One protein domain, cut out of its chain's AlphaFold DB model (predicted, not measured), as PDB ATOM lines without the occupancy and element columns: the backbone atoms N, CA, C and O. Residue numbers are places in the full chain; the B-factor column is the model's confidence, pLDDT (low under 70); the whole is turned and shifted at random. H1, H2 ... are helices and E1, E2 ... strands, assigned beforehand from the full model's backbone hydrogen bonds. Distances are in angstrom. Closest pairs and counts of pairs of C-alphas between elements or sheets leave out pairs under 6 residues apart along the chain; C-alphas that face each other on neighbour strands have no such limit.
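What this domain is: This is residues 56 to 126 of the 404 residues of the protein "EGF-like domain-containing protein" of Pseudo-nitzschia multistriata (UniProt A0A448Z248). This elongated domain has little regular structure: a small antiparallel two-stranded sheet, E1 beside E2, with short helix H1 between them in the chain and located toward one end of the long axis. Beyond E2, the unnamed residues 92 to 126 run to the other end. Of 71 printed residues, 17 are in the named elements, in the order E1, H1, E2, a mixed class; the whole is loose, radius of gyration of the C-alphas 14.3 A, spanning 44 by 25 by 19 A.

Where its parts are: Find C-alpha 66 at (-4.742, -56.482, 11.141), where E1, residues 66 to 69, begins. H1, residues 74 to 82, runs 12.0 A. E2, residues 88 to 91, ends at C-alpha 91 at (-3.372, -51.299, 10.158).

How they stand to each other: E1 and E2 are antiparallel neighbours at 137 degrees; look at N 89 and O 68, 2.8 A apart. In H1, each O i to N i+4 pair is within hydrogen-bond range. Residues 96 to 97 pair antiparallel with 103 to 104.

The domain as a whole: The farthest C-alphas, Met 82 and Ala 126, are 44.6 A apart. The printed part has no cut; both links are tight. Find pLDDT under 70 at 33 residues, among them 76 to 86 and 108 to 126.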
ATOM      1  N   ASP A  56      -6.581 -60.500  22.862       77.31
ATOM      2  CA  ASP A  56      -6.808 -60.544  21.425       77.31
ATOM      3  C   ASP A  56      -7.574 -59.278  21.011       77.31
ATOM      4  O   ASP A  56      -8.639 -58.981  21.547       77.31
ATOM      5  N   CYS A  57      -6.983 -58.501  20.109       81.81
ATOM      6  CA  CYS A  57      -7.575 -57.286  19.563       81.81
ATOM      7  C   CYS A  57      -8.879 -57.672  18.840       81.81
ATOM      8  O   CYS A  57      -8.841 -58.466  17.895       81.81
ATOM      9  N   GLU A  58     -10.029 -57.178  19.307       86.88
ATOM     10  CA  GLU A  58     -11.347 -57.670  18.866       86.88
ATOM     11  C   GLU A  58     -11.856 -56.971  17.591       86.88
ATOM     12  O   GLU A  58     -12.792 -57.456  16.944       86.88
ATOM     13  N   LEU A  59     -11.252 -55.847  17.188       85.56
ATOM     14  CA  LEU A  59     -11.660 -55.106  15.995       85.56
ATOM     15  C   LEU A  59     -11.510 -55.953  14.718       85.56
ATOM     16  O   LEU A  59     -10.411 -56.279  14.266       85.56
ATOM     17  N   GLY A  60     -12.644 -56.251  14.077       94.00
ATOM     18  CA  GLY A  60     -12.700 -56.974  12.806       94.00
ATOM     19  C   GLY A  60     -12.211 -56.131  11.626       94.00
ATOM     20  O   GLY A  60     -13.003 -55.453  10.971       94.00
ATOM     21  N   CYS A  61     -10.911 -56.182  11.340       95.44
ATOM     22  CA  CYS A  61     -10.314 -55.520  10.181       95.44
ATOM     23  C   CYS A  61     -10.638 -56.270   8.874       95.44
ATOM     24  O   CYS A  61     -10.499 -57.489   8.784       95.44
ATOM     25  N   ALA A  62     -11.067 -55.541   7.845       96.06
ATOM     26  CA  ALA A  62     -11.379 -56.062   6.516       96.06
ATOM     27  C   ALA A  62     -10.149 -56.061   5.591       96.06
ATOM     28  O   ALA A  62      -9.105 -55.492   5.912       96.06
ATOM     29  N   ASN A  63     -10.284 -56.697   4.421       96.94
ATOM     30  CA  ASN A  63      -9.323 -56.644   3.309       96.94
ATOM     31  C   ASN A  63      -7.871 -57.010   3.675       96.94
ATOM     32  O   ASN A  63      -6.930 -56.519   3.062       96.94
ATOM     33  N   GLY A  64      -7.681 -57.879   4.671       96.06
ATOM     34  CA  GLY A  64      -6.351 -58.292   5.131       96.06
ATOM     35  C   GLY A  64      -5.661 -57.293   6.065       96.06
ATOM     36  O   GLY A  64      -4.482 -57.465   6.361       96.06
ATOM     37  N   GLY A  65      -6.371 -56.265   6.544       96.38
ATOM     38  CA  GLY A  65      -5.903 -55.447   7.659       96.38
ATOM     39  C   GLY A  65      -5.782 -56.269   8.939       96.38
ATOM     40  O   GLY A  65      -6.481 -57.267   9.119       96.38
ATOM     41  N   TYR A  66      -4.905 -55.840   9.841       94.75
ATOM     42  CA  TYR A  66      -4.742 -56.482  11.141       94.75
ATOM     43  C   TYR A  66      -4.982 -55.491  12.276       94.75
ATOM     44  O   TYR A  66      -4.640 -54.307  12.183       94.75
ATOM     45  N   CYS A  67      -5.606 -55.986  13.337       92.75
ATOM     46  CA  CYS A  67      -5.948 -55.200  14.509       92.75
ATOM     47  C   CYS A  67      -4.691 -54.959  15.347       92.75
ATOM     48  O   CYS A  67      -3.896 -55.873  15.575       92.75
ATOM     49  N   ARG A  68      -4.497 -53.719  15.789       88.81
ATOM     50  CA  ARG A  68      -3.458 -53.337  16.742       88.81
ATOM     51  C   ARG A  68      -4.024 -52.349  17.748       88.81
ATOM     52  O   ARG A  68      -4.954 -51.607  17.449       88.81
ATOM     53  N   PHE A  69      -3.400 -52.256  18.907       84.31
ATOM     54  CA  PHE A  69      -3.660 -51.142  19.807       84.31
ATOM     55  C   PHE A  69      -2.886 -49.911  19.321       84.31
ATOM     56  O   PHE A  69      -1.763 -50.022  18.817       84.31
ATOM     57  N   VAL A  70      -3.497 -48.728  19.405       77.38
ATOM     58  CA  VAL A  70      -2.804 -47.471  19.110       77.38
ATOM     59  C   VAL A  70      -1.695 -47.310  20.144       77.38
ATOM     60  O   VAL A  70      -1.945 -47.094  21.327       77.38
ATOM     61  N   HIS A  71      -0.455 -47.464  19.694       59.28
ATOM     62  CA  HIS A  71       0.718 -47.273  20.533       59.28
ATOM     63  C   HIS A  71       1.046 -45.778  20.593       59.28
ATOM     64  O   HIS A  71       1.485 -45.205  19.598       59.28
ATOM     65  N   GLY A  72       0.804 -45.156  21.748       65.75
ATOM     66  CA  GLY A  72       1.459 -43.908  22.148       65.75
ATOM     67  C   GLY A  72       2.778 -44.195  22.871       65.75
ATOM     68  O   GLY A  72       3.266 -45.329  22.851       65.75
ATOM     69  N   THR A  73       3.348 -43.190  23.541       73.75
ATOM     70  CA  THR A  73       4.439 -43.435  24.502       73.75
ATOM     71  C   THR A  73       3.986 -44.441  25.570       73.75
ATOM     72  O   THR A  73       2.787 -44.636  25.779       73.75
ATOM     73  N   GLU A  74       4.919 -45.103  26.258       63.72
ATOM     74  CA  GLU A  74       4.590 -46.092  27.300       63.72
ATOM     75  C   GLU A  74       3.652 -45.502  28.378       63.72
ATOM     76  O   GLU A  74       2.751 -46.173  28.878       63.72
ATOM     77  N   GLU A  75       3.783 -44.199  28.641       72.56
ATOM     78  CA  GLU A  75       2.922 -43.423  29.537       72.56
ATOM     79  C   GLU A  75       1.513 -43.191  28.974       72.56
ATOM     80  O   GLU A  75       0.537 -43.257  29.725       72.56
ATOM     81  N   ASP A  76       1.373 -42.966  27.668       60.78
ATOM     82  CA  ASP A  76       0.068 -42.822  27.012       60.78
ATOM     83  C   ASP A  76      -0.661 -44.160  26.918       60.78
ATOM     84  O   ASP A  76      -1.871 -44.217  27.142       60.78
ATOM     85  N   LEU A  77       0.074 -45.249  26.673       63.69
ATOM     86  CA  LEU A  77      -0.472 -46.601  26.683       63.69
ATOM     87  C   LEU A  77      -0.915 -46.999  28.096       63.69
ATOM     88  O   LEU A  77      -2.013 -47.528  28.265       63.69
ATOM     89  N   ALA A  78      -0.118 -46.682  29.121       63.56
ATOM     90  CA  ALA A  78      -0.490 -46.897  30.516       63.56
ATOM     91  C   ALA A  78      -1.721 -46.066  30.905       63.56
ATOM     92  O   ALA A  78      -2.626 -46.577  31.561       63.56
ATOM     93  N   ARG A  79      -1.807 -44.802  30.473       67.38
ATOM     94  CA  ARG A  79      -2.970 -43.937  30.729       67.38
ATOM     95  C   ARG A  79      -4.228 -44.452  30.025       67.38
ATOM     96  O   ARG A  79      -5.290 -44.497  30.648       67.38
ATOM     97  N   ALA A  80      -4.103 -44.881  28.771       62.75
ATOM     98  CA  ALA A  80      -5.181 -45.482  27.991       62.75
ATOM     99  C   ALA A  80      -5.668 -46.789  28.636       62.75
ATOM    100  O   ALA A  80      -6.858 -46.929  28.919       62.75
ATOM    101  N   ALA A  81      -4.747 -47.687  28.995       60.88
ATOM    102  CA  ALA A  81      -5.048 -48.939  29.682       60.88
ATOM    103  C   ALA A  81      -5.695 -48.718  31.062       60.88
ATOM    104  O   ALA A  81      -6.699 -49.353  31.375       60.88
ATOM    105  N   MET A  82      -5.188 -47.778  31.870       64.56
ATOM    106  CA  MET A  82      -5.772 -47.436  33.179       64.56
ATOM    107  C   MET A  82      -7.172 -46.826  33.065       64.56
ATOM    108  O   MET A  82      -7.986 -46.989  33.968       64.56
ATOM    109  N   SER A  83      -7.470 -46.144  31.958       65.06
ATOM    110  CA  SER A  83      -8.819 -45.643  31.672       65.06
ATOM    111  C   SER A  83      -9.769 -46.710  31.109       65.06
ATOM    112  O   SER A  83     -10.928 -46.411  30.840       65.06
ATOM    113  N   GLY A  84      -9.285 -47.942  30.908       57.19
ATOM    114  CA  GLY A  84     -10.008 -49.015  30.225       57.19
ATOM    115  C   GLY A  84     -10.136 -48.810  28.712       57.19
ATOM    116  O   GLY A  84     -10.685 -49.663  28.031       57.19
ATOM    117  N   ALA A  85      -9.617 -47.715  28.161       55.91
ATOM    118  CA  ALA A  85      -9.765 -47.331  26.765       55.91
ATOM    119  C   ALA A  85      -8.515 -47.693  25.953       55.91
ATOM    120  O   ALA A  85      -7.840 -46.820  25.406       55.91
ATOM    121  N   LEU A  86      -8.182 -48.981  25.867       68.88
ATOM    122  CA  LEU A  86      -7.238 -49.433  24.846       68.88
ATOM    123  C   LEU A  86      -7.887 -49.193  23.478       68.88
ATOM    124  O   LEU A  86      -8.828 -49.880  23.088       68.88
ATOM    125  N   VAL A  87      -7.431 -48.153  22.780       76.94
ATOM    126  CA  VAL A  87      -7.970 -47.795  21.468       76.94
ATOM    127  C   VAL A  87      -7.441 -48.798  20.453       76.94
ATOM    128  O   VAL A  87      -6.259 -48.792  20.109       76.94
ATOM    129  N   GLU A  88      -8.322 -49.671  19.982       85.94
ATOM    130  CA  GLU A  88      -8.047 -50.570  18.868       85.94
ATOM    131  C   GLU A  88      -8.105 -49.805  17.540       85.94
ATOM    132  O   GLU A  88      -8.989 -48.979  17.296       85.94
ATOM    133  N   SER A  89      -7.151 -50.090  16.664       87.31
ATOM    134  CA  SER A  89      -7.014 -49.496  15.341       87.31
ATOM    135  C   SER A  89      -6.562 -50.563  14.351       87.31
ATOM    136  O   SER A  89      -5.701 -51.388  14.655       87.31
ATOM    137  N   CYS A  90      -7.123 -50.558  13.145       92.50
ATOM    138  CA  CYS A  90      -6.662 -51.441  12.085       92.50
ATOM    139  C   CYS A  90      -5.464 -50.831  11.355       92.50
ATOM    140  O   CYS A  90      -5.488 -49.666  10.958       92.50
ATOM    141  N   ARG A  91      -4.423 -51.635  11.120       93.38
ATOM    142  CA  ARG A  91      -3.372 -51.299  10.158       93.38
ATOM    143  C   ARG A  91      -3.746 -51.874   8.798       93.38
ATOM    144  O   ARG A  91      -3.799 -53.093   8.634       93.38
ATOM    145  N   CYS A  92      -4.032 -50.984   7.854       95.06
ATOM    146  CA  CYS A  92      -4.506 -51.359   6.529       95.06
ATOM    147  C   CYS A  92      -3.352 -51.684   5.575       95.06
ATOM    148  O   CYS A  92      -2.305 -51.035   5.653       95.06
ATOM    149  N   PRO A  93      -3.520 -52.687   4.695       96.25
ATOM    150  CA  PRO A  93      -2.585 -52.922   3.606       96.25
ATOM    151  C   PRO A  93      -2.662 -51.791   2.573       96.25
ATOM    152  O   PRO A  93      -3.632 -51.030   2.530       96.25
ATOM    153  N   GLU A  94      -1.634 -51.691   1.730       93.56
ATOM    154  CA  GLU A  94      -1.596 -50.710   0.643       93.56
ATOM    155  C   GLU A  94      -2.841 -50.827  -0.246       93.56
ATOM    156  O   GLU A  94      -3.283 -51.925  -0.588       93.56
ATOM    157  N   GLY A  95      -3.423 -49.682  -0.605       93.56
ATOM    158  CA  GLY A  95      -4.657 -49.641  -1.384       93.56
ATOM    159  C   GLY A  95      -5.943 -49.729  -0.558       93.56
ATOM    160  O   GLY A  95      -7.011 -49.731  -1.162       93.56
ATOM    161  N   PHE A  96      -5.887 -49.762   0.781       95.00
ATOM    162  CA  PHE A  96      -7.073 -49.736   1.647       95.00
ATOM    163  C   PHE A  96      -6.985 -48.685   2.759       95.00
ATOM    164  O   PHE A  96      -5.912 -48.392   3.276       95.00
ATOM    165  N   THR A  97      -8.134 -48.135   3.153       88.81
ATOM    166  CA  THR A  97      -8.266 -47.110   4.198       88.81
ATOM    167  C   THR A  97      -9.555 -47.285   5.021       88.81
ATOM    168  O   THR A  97     -10.391 -48.155   4.746       88.81
ATOM    169  N   GLY A  98      -9.716 -46.457   6.054       85.06
ATOM    170  CA  GLY A  98     -10.829 -46.465   7.002       85.06
ATOM    171  C   GLY A  98     -10.535 -47.220   8.301       85.06
ATOM    172  O   GLY A  98      -9.589 -47.999   8.396       85.06
ATOM    173  N   LYS A  99     -11.390 -47.013   9.316       86.19
ATOM    174  CA  LYS A  99     -11.228 -47.582  10.673       86.19
ATOM    175  C   LYS A  99     -11.050 -49.104  10.685       86.19
ATOM    176  O   LYS A  99     -10.356 -49.622  11.554       86.19
ATOM    177  N   THR A 100     -11.679 -49.805   9.744       92.81
ATOM    178  CA  THR A 100     -11.604 -51.261   9.599       92.81
ATOM    179  C   THR A 100     -11.049 -51.672   8.237       92.81
ATOM    180  O   THR A 100     -11.332 -52.776   7.791       92.81
ATOM    181  N   CYS A 101     -10.299 -50.805   7.545       93.88
ATOM    182  CA  CYS A 101      -9.735 -51.075   6.213       93.88
ATOM    183  C   CYS A 101     -10.773 -51.454   5.150       93.88
ATOM    184  O   CYS A 101     -10.496 -52.227   4.236       93.88
ATOM    185  N   GLN A 102     -12.000 -50.956   5.293       93.44
ATOM    186  CA  GLN A 102     -13.139 -51.351   4.471       93.44
ATOM    187  C   GLN A 102     -13.202 -50.635   3.114       93.44
ATOM    188  O   GLN A 102     -13.947 -51.074   2.241       93.44
ATOM    189  N   PHE A 103     -12.450 -49.548   2.929       87.88
ATOM    190  CA  PHE A 103     -12.490 -48.731   1.715       87.88
ATOM    191  C   PHE A 103     -11.222 -48.919   0.886       87.88
ATOM    192  O   PHE A 103     -10.149 -49.080   1.455       87.88
ATOM    193  N   LEU A 104     -11.335 -48.862  -0.442       89.38
ATOM    194  CA  LEU A 104     -10.181 -48.789  -1.341       89.38
ATOM    195  C   LEU A 104      -9.583 -47.379  -1.280       89.38
ATOM    196  O   LEU A 104     -10.305 -46.392  -1.428       89.38
ATOM    197  N   ALA A 105      -8.274 -47.275  -1.077       83.94
ATOM    198  CA  ALA A 105      -7.557 -46.013  -1.164       83.94
ATOM    199  C   ALA A 105      -7.704 -45.453  -2.589       83.94
ATOM    200  O   ALA A 105      -7.456 -46.156  -3.569       83.94
ATOM    201  N   GLY A 106      -8.161 -44.206  -2.704       78.75
ATOM    202  CA  GLY A 106      -8.427 -43.552  -3.988       78.75
ATOM    203  C   GLY A 106      -9.793 -43.851  -4.617       78.75
ATOM    204  O   GLY A 106     -10.119 -43.242  -5.632       78.75
ATOM    205  N   ALA A 107     -10.622 -44.729  -4.035       76.56
ATOM    206  CA  ALA A 107     -12.050 -44.706  -4.351       76.56
ATOM    207  C   ALA A 107     -12.653 -43.395  -3.827       76.56
ATOM    208  O   ALA A 107     -12.138 -42.846  -2.852       76.56
ATOM    209  N   ASP A 108     -13.731 -42.905  -4.448       69.44
ATOM    210  CA  ASP A 108     -14.474 -41.734  -3.976       69.44
ATOM    211  C   ASP A 108     -14.983 -41.974  -2.547       69.44
ATOM    212  O   ASP A 108     -16.096 -42.451  -2.313       69.44
ATOM    213  N   VAL A 109     -14.138 -41.662  -1.565       61.81
ATOM    214  CA  VAL A 109     -14.517 -41.630  -0.162       61.81
ATOM    215  C   VAL A 109     -15.585 -40.542  -0.058       61.81
ATOM    216  O   VAL A 109     -15.347 -39.418  -0.534       61.81
ATOM    217  N   PRO A 110     -16.756 -40.849   0.536       60.78
ATOM    218  CA  PRO A 110     -17.797 -39.859   0.757       60.78
ATOM    219  C   PRO A 110     -17.181 -38.600   1.381       60.78
ATOM    220  O   PRO A 110     -16.344 -38.734   2.280       60.78
ATOM    221  N   PRO A 111     -17.545 -37.392   0.917       56.47
ATOM    222  CA  PRO A 111     -16.891 -36.143   1.320       56.47
ATOM    223  C   PRO A 111     -16.834 -35.966   2.845       56.47
ATOM    224  O   PRO A 111     -15.850 -35.464   3.373       56.47
ATOM    225  N   GLU A 112     -17.828 -36.497   3.556       55.94
ATOM    226  CA  GLU A 112     -17.947 -36.516   5.018       55.94
ATOM    227  C   GLU A 112     -16.804 -37.244   5.754       55.94
ATOM    228  O   GLU A 112     -16.631 -37.064   6.956       55.94
ATOM    229  N   ARG A 113     -16.038 -38.105   5.068       55.09
ATOM    230  CA  ARG A 113     -15.014 -38.972   5.680       55.09
ATOM    231  C   ARG A 113     -13.599 -38.726   5.166       55.09
ATOM    232  O   ARG A 113     -12.680 -39.406   5.610       55.09
ATOM    233  N   ARG A 114     -13.407 -37.758   4.264       60.00
ATOM    234  CA  ARG A 114     -12.093 -37.462   3.663       60.00
ATOM    235  C   ARG A 114     -11.061 -36.942   4.668       60.00
ATOM    236  O   ARG A 114      -9.876 -37.100   4.420       60.00
ATOM    237  N   CYS A 115     -11.499 -36.402   5.806       56.19
ATOM    238  CA  CYS A 115     -10.612 -35.883   6.853       56.19
ATOM    239  C   CYS A 115     -10.357 -36.878   8.004       56.19
ATOM    240  O   CYS A 115      -9.727 -36.526   8.995       56.19
ATOM    241  N   GLN A 116     -10.866 -38.117   7.931       54.06
ATOM    242  CA  GLN A 116     -10.612 -39.130   8.962       54.06
ATOM    243  C   GLN A 116      -9.335 -39.923   8.645       54.06
ATOM    244  O   GLN A 116      -9.399 -41.018   8.092       54.06
ATOM    245  N   GLY A 117      -8.178 -39.378   9.028       50.12
ATOM    246  CA  GLY A 117      -6.875 -40.044   8.948       50.12
ATOM    247  C   GLY A 117      -5.713 -39.050   9.002       50.12
ATOM    248  O   GLY A 117      -5.902 -37.873   8.721       50.12
ATOM    249  N   ASP A 118      -4.504 -39.526   9.316       47.25
ATOM    250  CA  ASP A 118      -3.268 -38.719   9.406       47.25
ATOM    251  C   ASP A 118      -2.795 -38.140   8.048       47.25
ATOM    252  O   ASP A 118      -1.679 -37.624   7.930       47.25
ATOM    253  N   GLU A 119      -3.623 -38.215   7.002       50.12
ATOM    254  CA  GLU A 119      -3.348 -37.667   5.675       50.12
ATOM    255  C   GLU A 119      -3.528 -36.142   5.681       50.12
ATOM    256  O   GLU A 119      -4.398 -35.561   5.044       50.12
ATOM    257  N   THR A 120      -2.623 -35.482   6.393       44.03
ATOM    258  CA  THR A 120      -2.437 -34.026   6.470       44.03
ATOM    259  C   THR A 120      -2.102 -33.363   5.127       44.03
ATOM    260  O   THR A 120      -1.986 -32.145   5.070       44.03
ATOM    261  N   ASN A 121      -1.969 -34.128   4.036       44.72
ATOM    262  CA  ASN A 121      -1.377 -33.656   2.781       44.72
ATOM    263  C   ASN A 121      -2.231 -33.894   1.527       44.72
ATOM    264  O   ASN A 121      -1.702 -33.828   0.418       44.72
ATOM    265  N   ALA A 122      -3.538 -34.140   1.642       46.75
ATOM    266  CA  ALA A 122      -4.400 -34.166   0.457       46.75
ATOM    267  C   ALA A 122      -4.809 -32.743   0.023       46.75
ATOM    268  O   ALA A 122      -5.986 -32.419  -0.121       46.75
ATOM    269  N   GLU A 123      -3.814 -31.895  -0.244       43.09
ATOM    270  CA  GLU A 123      -3.944 -30.646  -1.002       43.09
ATOM    271  C   GLU A 123      -4.117 -30.973  -2.500       43.09
ATOM    272  O   GLU A 123      -3.414 -30.482  -3.378       43.09
ATOM    273  N   THR A 124      -5.035 -31.880  -2.838       45.84
ATOM    274  CA  THR A 124      -5.398 -32.128  -4.234       45.84
ATOM    275  C   THR A 124      -6.418 -31.080  -4.665       45.84
ATOM    276  O   THR A 124      -7.618 -31.210  -4.439       45.84
ATOM    277  N   GLN A 125      -5.877 -30.031  -5.289       43.47
ATOM    278  CA  GLN A 125      -6.452 -28.775  -5.798       43.47
ATOM    279  C   GLN A 125      -7.704 -28.851  -6.710       43.47
ATOM    280  O   GLN A 125      -8.001 -27.884  -7.405       43.47
ATOM    281  N   ALA A 126      -8.463 -29.947  -6.751       47.22
ATOM    282  CA  ALA A 126      -9.580 -30.091  -7.696       47.22
ATOM    283  C   ALA A 126     -10.940 -30.430  -7.070       47.22
ATOM    284  O   ALA A 126     -11.954 -30.336  -7.759       47.22
TER     285      ALA A 126